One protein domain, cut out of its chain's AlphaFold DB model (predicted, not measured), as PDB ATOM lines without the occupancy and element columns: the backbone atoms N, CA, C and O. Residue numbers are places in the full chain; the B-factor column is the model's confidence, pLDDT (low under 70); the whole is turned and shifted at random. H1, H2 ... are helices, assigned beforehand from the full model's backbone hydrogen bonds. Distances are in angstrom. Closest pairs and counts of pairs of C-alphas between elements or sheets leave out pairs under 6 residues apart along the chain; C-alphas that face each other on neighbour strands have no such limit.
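Overview. This is residues 160 to 214 of the 243 residues of the protein "PAB-dependent poly(A)-specific ribonuclease subunit pan3" of Anthurium amnicola (UniProt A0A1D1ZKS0). The printed part runs round a flat ring of four helices: H2 lies along the longest axis, H1 stands across one end of it, H3 turns back at the other end, and H4 comes back near H1. The 55 residues hold four named helices, in the order H1, H2, H3, H4, and no named strand; the class is all helix. The whole is only just loose, close to compact, with a radius of gyration of the C-alphas of 12.5 A, and it spans 34 by 25 by 13 A.

Arrangement. H1, residues 160 to 168, touches H2, residues 176 to 189, about perpendicular at 88 degrees. H2 touches H1 with residues 176 to 181 alone, and the closest C-alphas are those of Leu 167 and Gly 177, 4.2 A apart. With residues 183 to 188 alone H2 touches H3, residues 196 to 203, at a steep tilt of 66 degrees, opposite ways; the closest C-alphas, of Ala 187 and Leu 202, are 4.7 A apart. The helix packing is mostly crossed, with no touching pair at a shallow tilt. H4, residues 207 to 214, only just touches H1, with 3 pairs of C-alphas within 8 A, the closest being Met 160 and Leu 211 at 6.9 A; their steep tilt is 63 degrees, opposite ways. H2 and H4 are close but not clearly touching, with the C-alphas of Glu 184 and Ser 207 closest at 7.1 A. H3 is apart from H1 and from H4. Each O i to N i+4 pair is within hydrogen-bond range in H1, H3 and H4, and 9 of 10 in H2.

Along the chain. H1 begins at C-alpha 160 (-13.579, -18.431, -19.110) and is 12.1 A long from first to last C-alpha. H2, the longest helix, measures 20.6 A and ends at C-alpha 189 (-2.425, -8.041, -0.151). H3 measures 10.5 A. H4 measures 10.6 A and ends at C-alpha 214 (-10.953, -26.242, -14.291).

Size, cuts and confidence. The C-alphas farthest apart, of Val 162 and Gly 195, are 34.7 A apart, while those of Met 160 and Tyr 214 are 9.5 A apart. The printed part has no cut. The link from H3 to H4 is tight, and the other two are short. The mean pLDDT of the printed part is 79.5, with residues 170 to 176, of which Pro 176 belongs to H2, and residue 190 under 70.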
ATOM      1  N   MET A 160     -14.285 -19.187 -20.141       87.06
ATOM      2  CA  MET A 160     -13.579 -18.431 -19.110       87.06
ATOM      3  C   MET A 160     -14.366 -17.188 -18.706       87.06
ATOM      4  O   MET A 160     -14.604 -17.015 -17.513       87.06
ATOM      5  N   ASP A 161     -14.828 -16.376 -19.655       85.62
ATOM      6  CA  ASP A 161     -15.592 -15.153 -19.374       85.62
ATOM      7  C   ASP A 161     -16.878 -15.451 -18.595       85.62
ATOM      8  O   ASP A 161     -17.191 -14.814 -17.583       85.62
ATOM      9  N   VAL A 162     -17.591 -16.496 -19.016       83.62
ATOM     10  CA  VAL A 162     -18.792 -17.001 -18.345       83.62
ATOM     11  C   VAL A 162     -18.466 -17.427 -16.906       83.62
ATOM     12  O   VAL A 162     -19.157 -17.007 -15.975       83.62
ATOM     13  N   LEU A 163     -17.397 -18.201 -16.686       83.31
ATOM     14  CA  LEU A 163     -16.990 -18.648 -15.349       83.31
ATOM     15  C   LEU A 163     -16.551 -17.491 -14.446       83.31
ATOM     16  O   LEU A 163     -16.970 -17.410 -13.291       83.31
ATOM     17  N   PHE A 164     -15.753 -16.566 -14.977       81.62
ATOM     18  CA  PHE A 164     -15.338 -15.364 -14.261       81.62
ATOM     19  C   PHE A 164     -16.540 -14.527 -13.834       81.62
ATOM     20  O   PHE A 164     -16.590 -14.073 -12.693       81.62
ATOM     21  N   SER A 165     -17.531 -14.361 -14.715       80.31
ATOM     22  CA  SER A 165     -18.763 -13.649 -14.372       80.31
ATOM     23  C   SER A 165     -19.524 -14.342 -13.236       80.31
ATOM     24  O   SER A 165     -20.014 -13.664 -12.339       80.31
ATOM     25  N   CYS A 166     -19.561 -15.680 -13.221       77.81
ATOM     26  CA  CYS A 166     -20.174 -16.473 -12.154       77.81
ATOM     27  C   CYS A 166     -19.483 -16.244 -10.805       77.81
ATOM     28  O   CYS A 166     -20.145 -15.962  -9.816       77.81
ATOM     29  N   LEU A 167     -18.151 -16.320 -10.767       78.56
ATOM     30  CA  LEU A 167     -17.375 -16.208  -9.525       78.56
ATOM     31  C   LEU A 167     -17.300 -14.772  -8.979       78.56
ATOM     32  O   LEU A 167     -17.019 -14.566  -7.796       78.56
ATOM     33  N   ARG A 168     -17.533 -13.767  -9.833       74.62
ATOM     34  CA  ARG A 168     -17.519 -12.343  -9.460       74.62
ATOM     35  C   ARG A 168     -18.884 -11.782  -9.076       74.62
ATOM     36  O   ARG A 168     -18.932 -10.694  -8.497       74.62
ATOM     37  N   LYS A 169     -19.984 -12.489  -9.353       70.31
ATOM     38  CA  LYS A 169     -21.291 -12.104  -8.808       70.31
ATOM     39  C   LYS A 169     -21.193 -12.073  -7.279       70.31
ATOM     40  O   LYS A 169     -20.511 -12.883  -6.665       70.31
ATOM     41  N   THR A 170     -21.739 -11.014  -6.692       56.62
ATOM     42  CA  THR A 170     -21.639 -10.707  -5.249       56.62
ATOM     43  C   THR A 170     -23.033 -10.699  -4.614       56.62
ATOM     44  O   THR A 170     -23.244 -10.152  -3.536       56.62
ATOM     45  N   GLU A 171     -24.021 -11.273  -5.300       53.25
ATOM     46  CA  GLU A 171     -25.414 -11.209  -4.881       53.25
ATOM     47  C   GLU A 171     -25.790 -12.467  -4.085       53.25
ATOM     48  O   GLU A 171     -26.221 -13.463  -4.641       53.25
ATOM     49  N   CYS A 172     -25.685 -12.326  -2.756       41.91
ATOM     50  CA  CYS A 172     -26.387 -13.086  -1.714       41.91
ATOM     51  C   CYS A 172     -25.897 -14.521  -1.390       41.91
ATOM     52  O   CYS A 172     -26.428 -15.503  -1.894       41.91
ATOM     53  N   GLY A 173     -24.990 -14.645  -0.407       54.91
ATOM     54  CA  GLY A 173     -24.818 -15.876   0.391       54.91
ATOM     55  C   GLY A 173     -23.425 -16.518   0.386       54.91
ATOM     56  O   GLY A 173     -22.451 -15.952  -0.114       54.91
ATOM     57  N   GLU A 174     -23.336 -17.712   0.989       56.62
ATOM     58  CA  GLU A 174     -22.171 -18.614   0.983       56.62
ATOM     59  C   GLU A 174     -21.964 -19.223  -0.417       56.62
ATOM     60  O   GLU A 174     -22.216 -20.401  -0.656       56.62
ATOM     61  N   GLU A 175     -21.534 -18.408  -1.378       65.19
ATOM     62  CA  GLU A 175     -21.286 -18.869  -2.744       65.19
ATOM     63  C   GLU A 175     -19.821 -19.306  -2.955       65.19
ATOM     64  O   GLU A 175     -18.902 -18.717  -2.372       65.19
ATOM     65  N   PRO A 176     -19.550 -20.283  -3.846       64.94
ATOM     66  CA  PRO A 176     -18.192 -20.737  -4.174       64.94
ATOM     67  C   PRO A 176     -17.231 -19.615  -4.617       64.94
ATOM     68  O   PRO A 176     -16.014 -19.741  -4.457       64.94
ATOM     69  N   GLY A 177     -17.762 -18.505  -5.146       76.62
ATOM     70  CA  GLY A 177     -16.990 -17.319  -5.533       76.62
ATOM     71  C   GLY A 177     -16.307 -16.604  -4.361       76.62
ATOM     72  O   GLY A 177     -15.256 -15.994  -4.556       76.62
ATOM     73  N   ASN A 178     -16.830 -16.734  -3.136       78.38
ATOM     74  CA  ASN A 178     -16.265 -16.084  -1.949       78.38
ATOM     75  C   ASN A 178     -14.905 -16.671  -1.565       78.38
ATOM     76  O   ASN A 178     -13.980 -15.924  -1.252       78.38
ATOM     77  N   VAL A 179     -14.761 -17.999  -1.643       82.00
ATOM     78  CA  VAL A 179     -13.474 -18.668  -1.393       82.00
ATOM     79  C   VAL A 179     -12.457 -18.229  -2.433       82.00
ATOM     80  O   VAL A 179     -11.340 -17.885  -2.069       82.00
ATOM     81  N   PHE A 180     -12.858 -18.198  -3.708       82.50
ATOM     82  CA  PHE A 180     -11.998 -17.783  -4.814       82.50
ATOM     83  C   PHE A 180     -11.506 -16.336  -4.661       82.50
ATOM     84  O   PHE A 180     -10.346 -16.048  -4.939       82.50
ATOM     85  N   ARG A 181     -12.368 -15.439  -4.170       83.19
ATOM     86  CA  ARG A 181     -12.043 -14.028  -3.943       83.19
ATOM     87  C   ARG A 181     -11.161 -13.812  -2.723       83.19
ATOM     88  O   ARG A 181     -10.142 -13.152  -2.846       83.19
ATOM     89  N   ALA A 182     -11.500 -14.424  -1.588       84.25
ATOM     90  CA  ALA A 182     -10.709 -14.303  -0.363       84.25
ATOM     91  C   ALA A 182      -9.247 -14.678  -0.625       84.25
ATOM     92  O   ALA A 182      -8.313 -13.970  -0.279       84.25
ATOM     93  N   VAL A 183      -9.065 -15.784  -1.323       85.75
ATOM     94  CA  VAL A 183      -7.802 -16.262  -1.868       85.75
ATOM     95  C   VAL A 183      -7.049 -15.234  -2.724       85.75
ATOM     96  O   VAL A 183      -5.835 -15.095  -2.578       85.75
ATOM     97  N   GLU A 184      -7.748 -14.549  -3.629       85.62
ATOM     98  CA  GLU A 184      -7.166 -13.598  -4.578       85.62
ATOM     99  C   GLU A 184      -6.748 -12.328  -3.825       85.62
ATOM    100  O   GLU A 184      -5.662 -11.791  -4.057       85.62
ATOM    101  N   ASP A 185      -7.543 -11.938  -2.826       85.56
ATOM    102  CA  ASP A 185      -7.240 -10.868  -1.882       85.56
ATOM    103  C   ASP A 185      -6.005 -11.216  -1.032       85.56
ATOM    104  O   ASP A 185      -5.087 -10.404  -0.915       85.56
ATOM    105  N   PHE A 186      -5.915 -12.441  -0.496       83.44
ATOM    106  CA  PHE A 186      -4.751 -12.915   0.265       83.44
ATOM    107  C   PHE A 186      -3.475 -12.977  -0.584       83.44
ATOM    108  O   PHE A 186      -2.398 -12.636  -0.091       83.44
ATOM    109  N   ALA A 187      -3.588 -13.392  -1.849       83.88
ATOM    110  CA  ALA A 187      -2.473 -13.410  -2.791       83.88
ATOM    111  C   ALA A 187      -1.976 -11.997  -3.136       83.88
ATOM    112  O   ALA A 187      -0.766 -11.796  -3.256       83.88
ATOM    113  N   SER A 188      -2.894 -11.031  -3.241       80.69
ATOM    114  CA  SER A 188      -2.604  -9.649  -3.647       80.69
ATOM    115  C   SER A 188      -2.132  -8.753  -2.497       80.69
ATOM    116  O   SER A 188      -1.278  -7.895  -2.703       80.69
ATOM    117  N   ALA A 189      -2.676  -8.930  -1.288       78.81
ATOM    118  CA  ALA A 189      -2.425  -8.041  -0.151       78.81
ATOM    119  C   ALA A 189      -1.072  -8.273   0.541       78.81
ATOM    120  O   ALA A 189      -0.619  -7.392   1.266       78.81
ATOM    121  N   GLY A 190      -0.428  -9.430   0.332       67.88
ATOM    122  CA  GLY A 190       0.846  -9.774   0.972       67.88
ATOM    123  C   GLY A 190       0.739  -9.766   2.499       67.88
ATOM    124  O   GLY A 190       1.128  -8.802   3.150       67.88
ATOM    125  N   ASN A 191       0.193 -10.833   3.089       71.06
ATOM    126  CA  ASN A 191      -0.021 -10.884   4.537       71.06
ATOM    127  C   ASN A 191       1.279 -11.213   5.303       71.06
ATOM    128  O   ASN A 191       1.799 -12.319   5.140       71.06
ATOM    129  N   PRO A 192       1.786 -10.307   6.165       70.19
ATOM    130  CA  PRO A 192       3.027 -10.522   6.916       70.19
ATOM    131  C   PRO A 192       2.881 -11.584   8.017       70.19
ATOM    132  O   PRO A 192       3.878 -12.160   8.444       70.19
ATOM    133  N   ASP A 193       1.646 -11.873   8.434       80.69
ATOM    134  CA  ASP A 193       1.328 -12.883   9.451       80.69
ATOM    135  C   ASP A 193       1.375 -14.321   8.902       80.69
ATOM    136  O   ASP A 193       1.274 -15.293   9.655       80.69
ATOM    137  N   LEU A 194       1.533 -14.485   7.583       81.19
ATOM    138  CA  LEU A 194       1.681 -15.788   6.947       81.19
ATOM    139  C   LEU A 194       3.154 -16.202   6.906       81.19
ATOM    140  O   LEU A 194       4.032 -15.447   6.491       81.19
ATOM    141  N   GLY A 195       3.425 -17.449   7.295       84.69
ATOM    142  CA  GLY A 195       4.762 -18.028   7.174       84.69
ATOM    143  C   GLY A 195       5.242 -18.060   5.718       84.69
ATOM    144  O   GLY A 195       4.448 -18.276   4.801       84.69
ATOM    145  N   GLU A 196       6.554 -17.920   5.516       85.69
ATOM    146  CA  GLU A 196       7.215 -17.744   4.208       85.69
ATOM    147  C   GLU A 196       6.729 -18.719   3.122       85.69
ATOM    148  O   GLU A 196       6.436 -18.324   1.994       85.69
ATOM    149  N   ARG A 197       6.544 -19.993   3.481       86.25
ATOM    150  CA  ARG A 197       6.077 -21.036   2.559       86.25
ATOM    151  C   ARG A 197       4.643 -20.812   2.055       86.25
ATOM    152  O   ARG A 197       4.352 -21.134   0.907       86.25
ATOM    153  N   ILE A 198       3.748 -20.294   2.898       86.62
ATOM    154  CA  ILE A 198       2.355 -20.002   2.521       86.62
ATOM    155  C   ILE A 198       2.316 -18.737   1.666       86.62
ATOM    156  O   ILE A 198       1.667 -18.729   0.624       86.62
ATOM    157  N   SER A 199       3.072 -17.710   2.055       84.62
ATOM    158  CA  SER A 199       3.188 -16.460   1.300       84.62
ATOM    159  C   SER A 199       3.729 -16.701  -0.111       84.62
ATOM    160  O   SER A 199       3.158 -16.214  -1.084       84.62
ATOM    161  N   GLN A 200       4.760 -17.541  -0.250       85.25
ATOM    162  CA  GLN A 200       5.304 -17.916  -1.555       85.25
ATOM    163  C   GLN A 200       4.289 -18.697  -2.408       85.25
ATOM    164  O   GLN A 200       4.170 -18.447  -3.608       85.25
ATOM    165  N   ALA A 201       3.528 -19.617  -1.803       86.75
ATOM    166  CA  ALA A 201       2.483 -20.359  -2.504       86.75
ATOM    167  C   ALA A 201       1.349 -19.438  -2.986       86.75
ATOM    168  O   ALA A 201       0.928 -19.545  -4.139       86.75
ATOM    169  N   LEU A 202       0.903 -18.497  -2.150       86.00
ATOM    170  CA  LEU A 202      -0.115 -17.506  -2.507       86.00
ATOM    171  C   LEU A 202       0.364 -16.555  -3.608       86.00
ATOM    172  O   LEU A 202      -0.395 -16.272  -4.524       86.00
ATOM    173  N   HIS A 203       1.625 -16.118  -3.591       82.56
ATOM    174  CA  HIS A 203       2.187 -15.310  -4.681       82.56
ATOM    175  C   HIS A 203       2.283 -16.062  -6.013       82.56
ATOM    176  O   HIS A 203       2.215 -15.449  -7.073       82.56
ATOM    177  N   SER A 204       2.427 -17.390  -5.977       85.38
ATOM    178  CA  SER A 204       2.376 -18.219  -7.188       85.38
ATOM    179  C   SER A 204       0.949 -18.493  -7.684       85.38
ATOM    180  O   SER A 204       0.772 -19.098  -8.743       85.38
ATOM    181  N   TRP A 205      -0.074 -18.073  -6.932       86.62
ATOM    182  CA  TRP A 205      -1.465 -18.236  -7.325       86.62
ATOM    183  C   TRP A 205      -1.789 -17.363  -8.534       86.62
ATOM    184  O   TRP A 205      -1.619 -16.148  -8.506       86.62
ATOM    185  N   ASN A 206      -2.366 -17.971  -9.570       86.62
ATOM    186  CA  ASN A 206      -3.001 -17.246 -10.664       86.62
ATOM    187  C   ASN A 206      -4.449 -17.726 -10.867       86.62
ATOM    188  O   ASN A 206      -4.696 -18.897 -11.168       86.62
ATOM    189  N   SER A 207      -5.413 -16.819 -10.677       84.75
ATOM    190  CA  SER A 207      -6.846 -17.107 -10.795       84.75
ATOM    191  C   SER A 207      -7.209 -17.599 -12.198       84.75
ATOM    192  O   SER A 207      -7.873 -18.627 -12.338       84.75
ATOM    193  N   ALA A 208      -6.693 -16.951 -13.242       87.19
ATOM    194  CA  ALA A 208      -6.918 -17.354 -14.627       87.19
ATOM    195  C   ALA A 208      -6.380 -18.761 -14.934       87.19
ATOM    196  O   ALA A 208      -7.056 -19.535 -15.614       87.19
ATOM    197  N   ASP A 209      -5.215 -19.135 -14.403       89.25
ATOM    198  CA  ASP A 209      -4.657 -20.476 -14.607       89.25
ATOM    199  C   ASP A 209      -5.474 -21.565 -13.907       89.25
ATOM    200  O   ASP A 209      -5.654 -22.654 -14.464       89.25
ATOM    201  N   VAL A 210      -6.003 -21.287 -12.710       88.44
ATOM    202  CA  VAL A 210      -6.902 -22.209 -11.996       88.44
ATOM    203  C   VAL A 210      -8.193 -22.417 -12.788       88.44
ATOM    204  O   VAL A 210      -8.573 -23.562 -13.037       88.44
ATOM    205  N   LEU A 211      -8.830 -21.339 -13.257       87.56
ATOM    206  CA  LEU A 211     -10.062 -21.440 -14.050       87.56
ATOM    207  C   LEU A 211      -9.830 -22.133 -15.390       87.56
ATOM    208  O   LEU A 211     -10.623 -22.978 -15.802       87.56
ATOM    209  N   ARG A 212      -8.699 -21.859 -16.043       90.94
ATOM    210  CA  ARG A 212      -8.301 -22.548 -17.271       90.94
ATOM    211  C   ARG A 212      -8.142 -24.051 -17.047       90.94
ATOM    212  O   ARG A 212      -8.604 -24.839 -17.871       90.94
ATOM    213  N   LYS A 213      -7.490 -24.465 -15.955       90.88
ATOM    214  CA  LYS A 213      -7.359 -25.888 -15.590       90.88
ATOM    215  C   LYS A 213      -8.722 -26.514 -15.295       90.88
ATOM    216  O   LYS A 213      -8.984 -27.613 -15.776       90.88
ATOM    217  N   TYR A 214      -9.591 -25.801 -14.581       87.62
ATOM    218  CA  TYR A 214     -10.953 -26.242 -14.291       87.62
ATOM    219  C   TYR A 214     -11.762 -26.486 -15.576       87.62
ATOM    220  O   TYR A 214     -12.281 -27.583 -15.770       87.62
TER     221      TYR A 214